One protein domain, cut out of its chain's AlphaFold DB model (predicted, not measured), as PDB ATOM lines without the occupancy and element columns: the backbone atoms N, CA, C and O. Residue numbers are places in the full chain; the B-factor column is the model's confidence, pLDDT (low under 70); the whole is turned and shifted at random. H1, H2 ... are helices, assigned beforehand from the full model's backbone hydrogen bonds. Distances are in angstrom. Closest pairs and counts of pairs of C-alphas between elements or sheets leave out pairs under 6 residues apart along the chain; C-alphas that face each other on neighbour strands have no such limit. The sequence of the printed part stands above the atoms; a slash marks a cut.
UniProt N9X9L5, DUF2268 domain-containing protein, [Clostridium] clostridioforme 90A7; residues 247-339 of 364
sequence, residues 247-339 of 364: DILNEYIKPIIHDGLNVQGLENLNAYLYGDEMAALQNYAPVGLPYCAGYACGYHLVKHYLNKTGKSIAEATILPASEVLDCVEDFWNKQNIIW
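AT A GLANCE: This is residues 247 to 339 of the 364 residues of the protein "DUF2268 domain-containing protein" of [Clostridium] clostridioforme 90A7 (UniProt N9X9L5). The long helix H4 makes a spine, with H2 and H3 at its first end and H1 set crosswise beside its first residues, while H5, H6 and H7 make an arc round part of its second half. Residues 318 to 323 stick out. The printed part has 93 residues with seven named helices, H1 to H7 in chain order, and no named strand: all helix. It is compact, radius of gyration of the C-alphas 13.8 A, spanning 41 by 29 by 17 A.

IN THESE COORDINATES: Find C-alpha 293 at (-21.779, 4.121, -37.815); from there H4 runs 24.3 A to residue 309. H1, residues 247 to 259, begins at (-12.327, -3.398, -43.216) and covers 17.9 A. Look next for H2, 266 to 274, 11.2 A; H3, 276 to 281, 8.7 A; H5, 313 to 317, 6.0 A; H6, 321 to 327, 10.1 A; and H7, 329 to 332, 6.0 A.

HOW THE PARTS SIT: Start at H4, the hub. Its residues 293 to 297 alone touch H1, about perpendicular at 88 degrees; closest are C-alphas 253 and 293, 6.8 A. H2 and H4 touch only at their ends, C-alphas 273 and 294 closest at 4.6 A. H3 touches H2 only at the corner, C-alphas 271 and 279 closest at 5.0 A. With residues 302 to 305 alone, H4 only just touches H6, with 3 pairs of C-alphas within 8 A, closest 305 and 324 at 6.8 A. H5 is close but not clearly touching H4, C-alphas 306 and 313 closest at 7.1 A. H7 touches H1, C-alphas 254 and 332 closest at 6.5 A. Every O i to N i+4 pair is within hydrogen-bond range in H3, H4, H5 and H6, against 5 of 9 in H1 and 3 of 5 in H2; H7 is too short for one.

THE WHOLE: The C-alphas of Asn 283 and Gly 310, the farthest apart, are 41.5 A apart. The printed part has no cut; the link H3 to H4, 11 residues, is long. The model's pLDDT is under 70 at residue 291 and residues 334 to 339.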
ATOM      1  N   ASP A 247     -13.597  -4.110 -43.384       70.81
ATOM      2  CA  ASP A 247     -12.327  -3.398 -43.216       70.81
ATOM      3  C   ASP A 247     -12.583  -2.002 -42.642       70.81
ATOM      4  O   ASP A 247     -11.964  -1.621 -41.656       70.81
ATOM      5  N   ILE A 248     -13.600  -1.288 -43.132       73.62
ATOM      6  CA  ILE A 248     -14.005   0.007 -42.559       73.62
ATOM      7  C   ILE A 248     -14.486  -0.137 -41.119       73.62
ATOM      8  O   ILE A 248     -14.089   0.640 -40.247       73.62
ATOM      9  N   LEU A 249     -15.316  -1.144 -40.838       74.50
ATOM     10  CA  LEU A 249     -15.787  -1.395 -39.485       74.50
ATOM     11  C   LEU A 249     -14.606  -1.657 -38.538       74.50
ATOM     12  O   LEU A 249     -14.562  -1.083 -37.454       74.50
ATOM     13  N   ASN A 250     -13.654  -2.502 -38.937       76.00
ATOM     14  CA  ASN A 250     -12.560  -2.940 -38.071       76.00
ATOM     15  C   ASN A 250     -11.406  -1.938 -37.965       76.00
ATOM     16  O   ASN A 250     -10.830  -1.785 -36.887       76.00
ATOM     17  N   GLU A 251     -11.035  -1.290 -39.064       80.00
ATOM     18  CA  GLU A 251      -9.856  -0.427 -39.128       80.00
ATOM     19  C   GLU A 251     -10.167   1.032 -38.805       80.00
ATOM     20  O   GLU A 251      -9.286   1.721 -38.291       80.00
ATOM     21  N   TYR A 252     -11.401   1.481 -39.059       78.19
ATOM     22  CA  TYR A 252     -11.795   2.881 -38.918       78.19
ATOM     23  C   TYR A 252     -12.862   3.107 -37.838       78.19
ATOM     24  O   TYR A 252     -12.622   3.844 -36.885       78.19
ATOM     25  N   ILE A 253     -14.022   2.442 -37.929       82.50
ATOM     26  CA  ILE A 253     -15.169   2.716 -37.040       82.50
ATOM     27  C   ILE A 253     -14.916   2.212 -35.614       82.50
ATOM     28  O   ILE A 253     -15.097   2.964 -34.656       82.50
ATOM     29  N   LYS A 254     -14.505   0.946 -35.448       86.50
ATOM     30  CA  LYS A 254     -14.310   0.325 -34.127       86.50
ATOM     31  C   LYS A 254     -13.343   1.107 -33.232       86.50
ATOM     32  O   LYS A 254     -13.726   1.321 -32.087       86.50
ATOM     33  N   PRO A 255     -12.152   1.545 -33.691       88.56
ATOM     34  CA  PRO A 255     -11.251   2.344 -32.858       88.56
ATOM     35  C   PRO A 255     -11.902   3.626 -32.329       88.56
ATOM     36  O   PRO A 255     -11.846   3.880 -31.131       88.56
ATOM     37  N   ILE A 256     -12.593   4.378 -33.194       89.06
ATOM     38  CA  ILE A 256     -13.253   5.630 -32.805       89.06
ATOM     39  C   ILE A 256     -14.364   5.352 -31.781       89.06
ATOM     40  O   ILE A 256     -14.413   5.989 -30.732       89.06
ATOM     41  N   ILE A 257     -15.229   4.361 -32.039       89.75
ATOM     42  CA  ILE A 257     -16.305   3.974 -31.110       89.75
ATOM     43  C   ILE A 257     -15.739   3.476 -29.773       89.75
ATOM     44  O   ILE A 257     -16.266   3.830 -28.720       89.75
ATOM     45  N   HIS A 258     -14.679   2.664 -29.804       91.69
ATOM     46  CA  HIS A 258     -14.041   2.104 -28.614       91.69
ATOM     47  C   HIS A 258     -13.475   3.205 -27.708       91.69
ATOM     48  O   HIS A 258     -13.739   3.214 -26.504       91.69
ATOM     49  N   ASP A 259     -12.764   4.173 -28.289       91.25
ATOM     50  CA  ASP A 259     -12.217   5.321 -27.558       91.25
ATOM     51  C   ASP A 259     -13.333   6.215 -26.974       91.25
ATOM     52  O   ASP A 259     -13.147   6.872 -25.946       91.25
ATOM     53  N   GLY A 260     -14.522   6.184 -27.588       89.81
ATOM     54  CA  GLY A 260     -15.720   6.915 -27.179       89.81
ATOM     55  C   GLY A 260     -16.642   6.219 -26.168       89.81
ATOM     56  O   GLY A 260     -17.633   6.826 -25.765       89.81
ATOM     57  N   LEU A 261     -16.362   4.987 -25.713       89.06
ATOM     58  CA  LEU A 261     -17.300   4.205 -24.877       89.06
ATOM     59  C   LEU A 261     -17.700   4.881 -23.554       89.06
ATOM     60  O   LEU A 261     -18.776   4.613 -23.023       89.06
ATOM     61  N   ASN A 262     -16.842   5.754 -23.019       87.56
ATOM     62  CA  ASN A 262     -17.077   6.468 -21.759       87.56
ATOM     63  C   ASN A 262     -17.643   7.886 -21.950       87.56
ATOM     64  O   ASN A 262     -17.790   8.621 -20.970       87.56
ATOM     65  N   VAL A 263     -17.933   8.297 -23.189       89.56
ATOM     66  CA  VAL A 263     -18.522   9.607 -23.484       89.56
ATOM     67  C   VAL A 263     -19.927   9.690 -22.887       89.56
ATOM     68  O   VAL A 263     -20.710   8.743 -22.930       89.56
ATOM     69  N   GLN A 264     -20.251  10.842 -22.303       85.94
ATOM     70  CA  GLN A 264     -21.550  11.125 -21.698       85.94
ATOM     71  C   GLN A 264     -22.073  12.481 -22.171       85.94
ATOM     72  O   GLN A 264     -21.310  13.322 -22.646       85.94
ATOM     73  N   GLY A 265     -23.376  12.700 -21.995       85.31
ATOM     74  CA  GLY A 265     -24.063  13.893 -22.490       85.31
ATOM     75  C   GLY A 265     -24.549  13.694 -23.923       85.31
ATOM     76  O   GLY A 265     -23.836  13.159 -24.773       85.31
ATOM     77  N   LEU A 266     -25.793  14.091 -24.183       77.00
ATOM     78  CA  LEU A 266     -26.434  13.913 -25.488       77.00
ATOM     79  C   LEU A 266     -25.679  14.675 -26.588       77.00
ATOM     80  O   LEU A 266     -25.547  14.183 -27.705       77.00
ATOM     81  N   GLU A 267     -25.138  15.840 -26.237       82.94
ATOM     82  CA  GLU A 267     -24.328  16.701 -27.091       82.94
ATOM     83  C   GLU A 267     -23.047  16.019 -27.585       82.94
ATOM     84  O   GLU A 267     -22.639  16.230 -28.723       82.94
ATOM     85  N   ASN A 268     -22.444  15.153 -26.765       83.94
ATOM     86  CA  ASN A 268     -21.204  14.460 -27.111       83.94
ATOM     87  C   ASN A 268     -21.470  13.089 -27.742       83.94
ATOM     88  O   ASN A 268     -20.655  12.604 -28.518       83.94
ATOM     89  N   LEU A 269     -22.607  12.460 -27.422       85.12
ATOM     90  CA  LEU A 269     -22.996  11.150 -27.955       85.12
ATOM     91  C   LEU A 269     -23.549  11.214 -29.380       85.12
ATOM     92  O   LEU A 269     -23.533  10.200 -30.074       85.12
ATOM     93  N   ASN A 270     -24.043  12.376 -29.822       83.25
ATOM     94  CA  ASN A 270     -24.730  12.510 -31.107       83.25
ATOM     95  C   ASN A 270     -23.869  12.009 -32.278       83.25
ATOM     96  O   ASN A 270     -24.309  11.136 -33.021       83.25
ATOM     97  N   ALA A 271     -22.616  12.462 -32.366       82.88
ATOM     98  CA  ALA A 271     -21.703  12.054 -33.431       82.88
ATOM     99  C   ALA A 271     -21.357  10.551 -33.379       82.88
ATOM    100  O   ALA A 271     -21.214   9.913 -34.417       82.88
ATOM    101  N   TYR A 272     -21.304   9.952 -32.184       83.88
ATOM    102  CA  TYR A 272     -21.078   8.510 -32.029       83.88
ATOM    103  C   TYR A 272     -22.277   7.667 -32.451       83.88
ATOM    104  O   TYR A 272     -22.090   6.582 -32.991       83.88
ATOM    105  N   LEU A 273     -23.501   8.141 -32.213       77.62
ATOM    106  CA  LEU A 273     -24.725   7.416 -32.558       77.62
ATOM    107  C   LEU A 273     -25.098   7.609 -34.029       77.62
ATOM    108  O   LEU A 273     -25.306   6.635 -34.755       77.62
ATOM    109  N   TYR A 274     -25.170   8.866 -34.451       75.38
ATOM    110  CA  TYR A 274     -25.780   9.289 -35.705       75.38
ATOM    111  C   TYR A 274     -24.764   9.734 -36.760       75.38
ATOM    112  O   TYR A 274     -25.140   9.880 -37.919       75.38
ATOM    113  N   GLY A 275     -23.489   9.888 -36.397       78.94
ATOM    114  CA  GLY A 275     -22.430  10.361 -37.289       78.94
ATOM    115  C   GLY A 275     -22.276  11.884 -37.308       78.94
ATOM    116  O   GLY A 275     -23.115  12.638 -36.806       78.94
ATOM    117  N   ASP A 276     -21.176  12.334 -37.909       80.06
ATOM    118  CA  ASP A 276     -20.736  13.733 -37.899       80.06
ATOM    119  C   ASP A 276     -21.714  14.680 -38.592       80.06
ATOM    120  O   ASP A 276     -21.886  15.818 -38.160       80.06
ATOM    121  N   GLU A 277     -22.387  14.214 -39.644       75.50
ATOM    122  CA  GLU A 277     -23.358  15.023 -40.378       75.50
ATOM    123  C   GLU A 277     -24.537  15.434 -39.480       75.50
ATOM    124  O   GLU A 277     -24.940  16.598 -39.452       75.50
ATOM    125  N   MET A 278     -25.050  14.502 -38.671       73.75
ATOM    126  CA  MET A 278     -26.157  14.770 -37.746       73.75
ATOM    127  C   MET A 278     -25.720  15.624 -36.560       73.75
ATOM    128  O   MET A 278     -26.475  16.493 -36.111       73.75
ATOM    129  N   ALA A 279     -24.487  15.427 -36.089       81.38
ATOM    130  CA  ALA A 279     -23.889  16.294 -35.088       81.38
ATOM    131  C   ALA A 279     -23.784  17.736 -35.612       81.38
ATOM    132  O   ALA A 279     -24.214  18.667 -34.930       81.38
ATOM    133  N   ALA A 280     -23.312  17.920 -36.848       82.31
ATOM    134  CA  ALA A 280     -23.171  19.230 -37.477       82.31
ATOM    135  C   ALA A 280     -24.516  19.961 -37.626       82.31
ATOM    136  O   ALA A 280     -24.599  21.142 -37.285       82.31
ATOM    137  N   LEU A 281     -25.588  19.265 -38.035       79.50
ATOM    138  CA  LEU A 281     -26.942  19.842 -38.117       79.50
ATOM    139  C   LEU A 281     -27.449  20.390 -36.773       79.50
ATOM    140  O   LEU A 281     -28.257  21.320 -36.742       79.50
ATOM    141  N   GLN A 282     -26.966  19.839 -35.659       80.50
ATOM    142  CA  GLN A 282     -27.335  20.249 -34.302       80.50
ATOM    143  C   GLN A 282     -26.279  21.146 -33.630       80.50
ATOM    144  O   GLN A 282     -26.418  21.474 -32.454       80.50
ATOM    145  N   ASN A 283     -25.264  21.604 -34.374       89.25
ATOM    146  CA  ASN A 283     -24.114  22.372 -33.877       89.25
ATOM    147  C   ASN A 283     -23.273  21.638 -32.809       89.25
ATOM    148  O   ASN A 283     -22.698  22.272 -31.921       89.25
ATOM    149  N   TYR A 284     -23.186  20.312 -32.897       88.69
ATOM    150  CA  TYR A 284     -22.311  19.482 -32.071       88.69
ATOM    151  C   TYR A 284     -20.989  19.156 -32.774       88.69
ATOM    152  O   TYR A 284     -20.850  19.300 -33.989       88.69
ATOM    153  N   ALA A 285     -19.993  18.748 -31.985       88.81
ATOM    154  CA  ALA A 285     -18.654  18.465 -32.487       88.81
ATOM    155  C   ALA A 285     -18.603  17.122 -33.250       88.81
ATOM    156  O   ALA A 285     -19.154  16.135 -32.759       88.81
ATOM    157  N   PRO A 286     -17.917  17.063 -34.407       89.94
ATOM    158  CA  PRO A 286     -17.675  15.817 -35.131       89.94
ATOM    159  C   PRO A 286     -16.609  14.955 -34.435       89.94
ATOM    160  O   PRO A 286     -15.745  15.470 -33.719       89.94
ATOM    161  N   VAL A 287     -16.642  13.647 -34.686       90.06
ATOM    162  CA  VAL A 287     -15.691  12.647 -34.161       90.06
ATOM    163  C   VAL A 287     -15.088  11.762 -35.258       90.06
ATOM    164  O   VAL A 287     -14.322  10.848 -34.963       90.06
ATOM    165  N   GLY A 288     -15.398  12.040 -36.526       82.06
ATOM    166  CA  GLY A 288     -14.926  11.310 -37.696       82.06
ATOM    167  C   GLY A 288     -15.837  10.159 -38.115       82.06
ATOM    168  O   GLY A 288     -15.434   9.353 -38.951       82.06
ATOM    169  N   LEU A 289     -17.038  10.018 -37.547       77.25
ATOM    170  CA  LEU A 289     -17.895   8.867 -37.835       77.25
ATOM    171  C   LEU A 289     -18.876   9.153 -38.978       77.25
ATOM    172  O   LEU A 289     -19.550  10.187 -38.959       77.25
ATOM    173  N   PRO A 290     -19.015   8.227 -39.949       71.81
ATOM    174  CA  PRO A 290     -20.045   8.345 -40.966       71.81
ATOM    175  C   PRO A 290     -21.432   8.154 -40.346       71.81
ATOM    176  O   PRO A 290     -21.580   7.638 -39.231       71.81
ATOM    177  N   TYR A 291     -22.455   8.570 -41.087       67.69
ATOM    178  CA  TYR A 291     -23.841   8.493 -40.646       67.69
ATOM    179  C   TYR A 291     -24.203   7.094 -40.115       67.69
ATOM    180  O   TYR A 291     -23.940   6.076 -40.756       67.69
ATOM    181  N   CYS A 292     -24.795   7.049 -38.919       70.88
ATOM    182  CA  CYS A 292     -25.235   5.829 -38.227       70.88
ATOM    183  C   CYS A 292     -24.164   4.735 -37.999       70.88
ATOM    184  O   CYS A 292     -24.505   3.585 -37.696       70.88
ATOM    185  N   ALA A 293     -22.868   5.070 -38.064       71.50
ATOM    186  CA  ALA A 293     -21.779   4.121 -37.815       71.50
ATOM    187  C   ALA A 293     -21.848   3.460 -36.427       71.50
ATOM    188  O   ALA A 293     -21.538   2.272 -36.290       71.50
ATOM    189  N   GLY A 294     -22.300   4.195 -35.403       75.50
ATOM    190  CA  GLY A 294     -22.485   3.662 -34.053       75.50
ATOM    191  C   GLY A 294     -23.545   2.576 -33.970       75.50
ATOM    192  O   GLY A 294     -23.312   1.547 -33.336       75.50
ATOM    193  N   TYR A 295     -24.675   2.745 -34.661       71.44
ATOM    194  CA  TYR A 295     -25.710   1.711 -34.736       71.44
ATOM    195  C   TYR A 295     -25.202   0.450 -35.434       71.44
ATOM    196  O   TYR A 295     -25.427  -0.654 -34.936       71.44
ATOM    197  N   ALA A 296     -24.475   0.603 -36.544       71.38
ATOM    198  CA  ALA A 296     -23.875  -0.528 -37.246       71.38
ATOM    199  C   ALA A 296     -22.865  -1.268 -36.352       71.38
ATOM    200  O   ALA A 296     -22.950  -2.488 -36.186       71.38
ATOM    201  N   CYS A 297     -21.949  -0.537 -35.711       79.38
ATOM    202  CA  CYS A 297     -20.970  -1.117 -34.796       79.38
ATOM    203  C   CYS A 297     -21.644  -1.820 -33.605       79.38
ATOM    204  O   CYS A 297     -21.298  -2.959 -33.288       79.38
ATOM    205  N   GLY A 298     -22.649  -1.186 -32.993       81.00
ATOM    206  CA  GLY A 298     -23.427  -1.748 -31.887       81.00
ATOM    207  C   GLY A 298     -24.192  -3.015 -32.275       81.00
ATOM    208  O   GLY A 298     -24.163  -3.997 -31.534       81.00
ATOM    209  N   TYR A 299     -24.808  -3.047 -33.462       78.88
ATOM    210  CA  TYR A 299     -25.457  -4.249 -33.997       78.88
ATOM    211  C   TYR A 299     -24.477  -5.424 -34.084       78.88
ATOM    212  O   TYR A 299     -24.775  -6.525 -33.611       78.88
ATOM    213  N   HIS A 300     -23.285  -5.194 -34.644       77.56
ATOM    214  CA  HIS A 300     -22.269  -6.238 -34.767       77.56
ATOM    215  C   HIS A 300     -21.703  -6.676 -33.414       77.56
ATOM    216  O   HIS A 300     -21.463  -7.869 -33.225       77.56
ATOM    217  N   LEU A 301     -21.557  -5.753 -32.462       84.81
ATOM    218  CA  LEU A 301     -21.133  -6.052 -31.096       84.81
ATOM    219  C   LEU A 301     -22.144  -6.955 -30.381       84.81
ATOM    220  O   LEU A 301     -21.774  -7.991 -29.828       84.81
ATOM    221  N   VAL A 302     -23.434  -6.610 -30.442       82.56
ATOM    222  CA  VAL A 302     -24.504  -7.420 -29.842       82.56
ATOM    223  C   VAL A 302     -24.595  -8.779 -30.529       82.56
ATOM    224  O   VAL A 302     -24.700  -9.802 -29.859       82.56
ATOM    225  N   LYS A 303     -24.484  -8.835 -31.859       78.88
ATOM    226  CA  LYS A 303     -24.464 -10.110 -32.588       78.88
ATOM    227  C   LYS A 303     -23.287 -10.992 -32.162       78.88
ATOM    228  O   LYS A 303     -23.476 -12.190 -31.960       78.88
ATOM    229  N   HIS A 304     -22.100 -10.408 -31.976       82.50
ATOM    230  CA  HIS A 304     -20.928 -11.111 -31.444       82.50
ATOM    231  C   HIS A 304     -21.197 -11.665 -30.043       82.50
ATOM    232  O   HIS A 304     -20.961 -12.846 -29.801       82.50
ATOM    233  N   TYR A 305     -21.782 -10.858 -29.153       86.06
ATOM    234  CA  TYR A 305     -22.186 -11.287 -27.812       86.06
ATOM    235  C   TYR A 305     -23.153 -12.480 -27.842       86.06
ATOM    236  O   TYR A 305     -22.918 -13.486 -27.169       86.06
ATOM    237  N   LEU A 306     -24.228 -12.396 -28.633       84.25
ATOM    238  CA  LEU A 306     -25.240 -13.454 -28.727       84.25
ATOM    239  C   LEU A 306     -24.636 -14.752 -29.272       84.25
ATOM    240  O   LEU A 306     -24.869 -15.820 -28.713       84.25
ATOM    241  N   ASN A 307     -23.797 -14.662 -30.306       84.38
ATOM    242  CA  ASN A 307     -23.105 -15.822 -30.868       84.38
ATOM    243  C   ASN A 307     -22.129 -16.453 -29.867       84.38
ATOM    244  O   ASN A 307     -22.071 -17.674 -29.745       84.38
ATOM    245  N   LYS A 308     -21.371 -15.624 -29.143       89.94
ATOM    246  CA  LYS A 308     -20.371 -16.076 -28.170       89.94
ATOM    247  C   LYS A 308     -21.005 -16.726 -26.941       89.94
ATOM    248  O   LYS A 308     -20.445 -17.670 -26.390       89.94
ATOM    249  N   THR A 309     -22.156 -16.223 -26.501       91.12
ATOM    250  CA  THR A 309     -22.815 -16.666 -25.261       91.12
ATOM    251  C   THR A 309     -23.949 -17.665 -25.483       91.12
ATOM    252  O   THR A 309     -24.342 -18.349 -24.540       91.12
ATOM    253  N   GLY A 310     -24.503 -17.741 -26.696       91.06
ATOM    254  CA  GLY A 310     -25.710 -18.512 -27.005       91.06
ATOM    255  C   GLY A 310     -26.998 -17.943 -26.395       91.06
ATOM    256  O   GLY A 310     -28.040 -18.591 -26.484       91.06
ATOM    257  N   LYS A 311     -26.947 -16.761 -25.762       89.38
ATOM    258  CA  LYS A 311     -28.121 -16.096 -25.180       89.38
ATOM    259  C   LYS A 311     -29.055 -15.584 -26.270       89.38
ATOM    260  O   LYS A 311     -28.628 -15.206 -27.360       89.38
ATOM    261  N   SER A 312     -30.342 -15.519 -25.951       85.12
ATOM    262  CA  SER A 312     -31.333 -14.848 -26.786       85.12
ATOM    263  C   SER A 312     -31.256 -13.326 -26.640       85.12
ATOM    264  O   SER A 312     -30.796 -12.794 -25.627       85.12
ATOM    265  N   ILE A 313     -31.780 -12.600 -27.632       83.12
ATOM    266  CA  ILE A 313     -31.864 -11.134 -27.570       83.12
ATOM    267  C   ILE A 313     -32.691 -10.646 -26.369       83.12
ATOM    268  O   ILE A 313     -32.348  -9.636 -25.759       83.12
ATOM    269  N   ALA A 314     -33.739 -11.384 -25.985       86.00
ATOM    270  CA  ALA A 314     -34.586 -11.045 -24.843       86.00
ATOM    271  C   ALA A 314     -33.812 -11.119 -23.519       86.00
ATOM    272  O   ALA A 314     -33.971 -10.252 -22.664       86.00
ATOM    273  N   GLU A 315     -32.941 -12.120 -23.376       86.50
ATOM    274  CA  GLU A 315     -32.059 -12.249 -22.216       86.50
ATOM    275  C   GLU A 315     -30.965 -11.182 -22.210       86.50
ATOM    276  O   GLU A 315     -30.642 -10.667 -21.149       86.50
ATOM    277  N   ALA A 316     -30.407 -10.832 -23.373       88.88
ATOM    278  CA  ALA A 316     -29.359  -9.817 -23.467       88.88
ATOM    279  C   ALA A 316     -29.876  -8.394 -23.181       88.88
ATOM    280  O   ALA A 316     -29.174  -7.599 -22.566       88.88
ATOM    281  N   THR A 317     -31.112  -8.078 -23.583       88.69
ATOM    282  CA  THR A 317     -31.689  -6.718 -23.487       88.69
ATOM    283  C   THR A 317     -31.871  -6.229 -22.046       88.69
ATOM    284  O   THR A 317     -31.906  -5.026 -21.807       88.69
ATOM    285  N   ILE A 318     -31.990  -7.140 -21.077       91.06
ATOM    286  CA  ILE A 318     -32.154  -6.788 -19.657       91.06
ATOM    287  C   ILE A 318     -30.824  -6.669 -18.900       91.06
ATOM    288  O   ILE A 318     -30.835  -6.351 -17.709       91.06
ATOM    289  N   LEU A 319     -29.694  -6.957 -19.553       89.50
ATOM    290  CA  LEU A 319     -28.380  -6.914 -18.918       89.50
ATOM    291  C   LEU A 319     -27.822  -5.487 -18.896       89.50
ATOM    292  O   LEU A 319     -28.067  -4.705 -19.820       89.50
ATOM    293  N   PRO A 320     -27.020  -5.139 -17.876       91.25
ATOM    294  CA  PRO A 320     -26.228  -3.920 -17.909       91.25
ATOM    295  C   PRO A 320     -25.275  -3.918 -19.108       91.25
ATOM    296  O   PRO A 320     -24.658  -4.936 -19.425       91.25
ATOM    297  N   ALA A 321     -25.082  -2.751 -19.727       86.50
ATOM    298  CA  ALA A 321     -24.165  -2.605 -20.859       86.50
ATOM    299  C   ALA A 321     -22.737  -3.077 -20.527       86.50
ATOM    300  O   ALA A 321     -22.099  -3.704 -21.365       86.50
ATOM    301  N   SER A 322     -22.263  -2.847 -19.297       89.62
ATOM    302  CA  SER A 322     -20.947  -3.312 -18.839       89.62
ATOM    303  C   SER A 322     -20.799  -4.832 -18.921       89.62
ATOM    304  O   SER A 322     -19.776  -5.313 -19.380       89.62
ATOM    305  N   GLU A 323     -21.836  -5.596 -18.567       91.50
ATOM    306  CA  GLU A 323     -21.789  -7.063 -18.626       91.50
ATOM    307  C   GLU A 323     -21.678  -7.567 -20.072       91.50
ATOM    308  O   GLU A 323     -20.967  -8.533 -20.356       91.50
ATOM    309  N   VAL A 324     -22.359  -6.891 -21.001       91.12
ATOM    310  CA  VAL A 324     -22.250  -7.190 -22.432       91.12
ATOM    311  C   VAL A 324     -20.851  -6.843 -22.942       91.12
ATOM    312  O   VAL A 324     -20.246  -7.673 -23.617       91.12
ATOM    313  N   LEU A 325     -20.335  -5.657 -22.596       89.81
ATOM    314  CA  LEU A 325     -19.025  -5.157 -23.026       89.81
ATOM    315  C   LEU A 325     -17.865  -6.021 -22.509       89.81
ATOM    316  O   LEU A 325     -17.010  -6.403 -23.307       89.81
ATOM    317  N   ASP A 326     -17.883  -6.414 -21.233       92.25
ATOM    318  CA  ASP A 326     -16.863  -7.281 -20.624       92.25
ATOM    319  C   ASP A 326     -16.799  -8.653 -21.322       92.25
ATOM    320  O   ASP A 326     -15.737  -9.254 -21.488       92.25
ATOM    321  N   CYS A 327     -17.942  -9.162 -21.794       92.00
ATOM    322  CA  CYS A 327     -17.993 -10.434 -22.513       92.00
ATOM    323  C   CYS A 327     -17.417 -10.354 -23.933       92.00
ATOM    324  O   CYS A 327     -17.123 -11.405 -24.510       92.00
ATOM    325  N   VAL A 328     -17.280  -9.162 -24.516       90.62
ATOM    326  CA  VAL A 328     -16.902  -8.961 -25.924       90.62
ATOM    327  C   VAL A 328     -15.636  -8.129 -26.096       90.62
ATOM    328  O   VAL A 328     -15.450  -7.533 -27.149       90.62
ATOM    329  N   GLU A 329     -14.720  -8.115 -25.124       89.94
ATOM    330  CA  GLU A 329     -13.414  -7.449 -25.285       89.94
ATOM    331  C   GLU A 329     -12.688  -7.868 -26.581       89.94
ATOM    332  O   GLU A 329     -12.034  -7.062 -27.240       89.94
ATOM    333  N   ASP A 330     -12.863  -9.122 -27.010       88.00
ATOM    334  CA  ASP A 330     -12.288  -9.656 -28.243       88.00
ATOM    335  C   ASP A 330     -12.910  -9.100 -29.534       88.00
ATOM    336  O   ASP A 330     -12.266  -9.175 -30.580       88.00
ATOM    337  N   PHE A 331     -14.111  -8.511 -29.479       85.81
ATOM    338  CA  PHE A 331     -14.754  -7.854 -30.623       85.81
ATOM    339  C   PHE A 331     -13.926  -6.678 -31.148       85.81
ATOM    340  O   PHE A 331     -13.925  -6.407 -32.352       85.81
ATOM    341  N   TRP A 332     -13.213  -5.986 -30.260       86.69
ATOM    342  CA  TRP A 332     -12.412  -4.812 -30.600       86.69
ATOM    343  C   TRP A 332     -11.070  -5.170 -31.257       86.69
ATOM    344  O   TRP A 332     -10.417  -4.308 -31.843       86.69
ATOM    345  N   ASN A 333     -10.670  -6.446 -31.233       81.69
ATOM    346  CA  ASN A 333      -9.439  -6.905 -31.872       81.69
ATOM    347  C   ASN A 333      -9.606  -7.001 -33.399       81.69
ATOM    348  O   ASN A 333     -10.556  -7.600 -33.899       81.69
ATOM    349  N   LYS A 334      -8.621  -6.489 -34.152       57.31
ATOM    350  CA  LYS A 334      -8.649  -6.357 -35.626       57.31
ATOM    351  C   LYS A 334      -8.826  -7.661 -36.438       57.31
ATOM    352  O   LYS A 334      -8.960  -7.574 -37.650       57.31
ATOM    353  N   GLN A 335      -8.785  -8.854 -35.831       51.62
ATOM    354  CA  GLN A 335      -8.599 -10.126 -36.562       51.62
ATOM    355  C   GLN A 335      -9.648 -11.228 -36.346       51.62
ATOM    356  O   GLN A 335      -9.562 -12.254 -37.017       51.62
ATOM    357  N   ASN A 336     -10.645 -11.070 -35.473       38.38
ATOM    358  CA  ASN A 336     -11.545 -12.184 -35.147       38.38
ATOM    359  C   ASN A 336     -12.988 -11.927 -35.573       38.38
ATOM    360  O   ASN A 336     -13.769 -11.495 -34.738       38.38
ATOM    361  N   ILE A 337     -13.376 -12.295 -36.803       41.50
ATOM    362  CA  ILE A 337     -14.750 -12.774 -37.035       41.50
ATOM    363  C   ILE A 337     -14.758 -13.930 -38.047       41.50
ATOM    364  O   ILE A 337     -14.533 -13.751 -39.242       41.50
ATOM    365  N   ILE A 338     -15.076 -15.125 -37.542       27.34
ATOM    366  CA  ILE A 338     -15.582 -16.260 -38.319       27.34
ATOM    367  C   ILE A 338     -17.107 -16.090 -38.366       27.34
ATOM    368  O   ILE A 338     -17.759 -16.124 -37.323       27.34
ATOM    369  N   TRP A 339     -17.684 -15.874 -39.549       27.19
ATOM    370  CA  TRP A 339     -19.133 -15.724 -39.714       27.19
ATOM    371  C   TRP A 339     -19.824 -17.089 -39.843       27.19
ATOM    372  O   TRP A 339     -19.431 -17.910 -40.670       27.19
TER     373      TRP A 339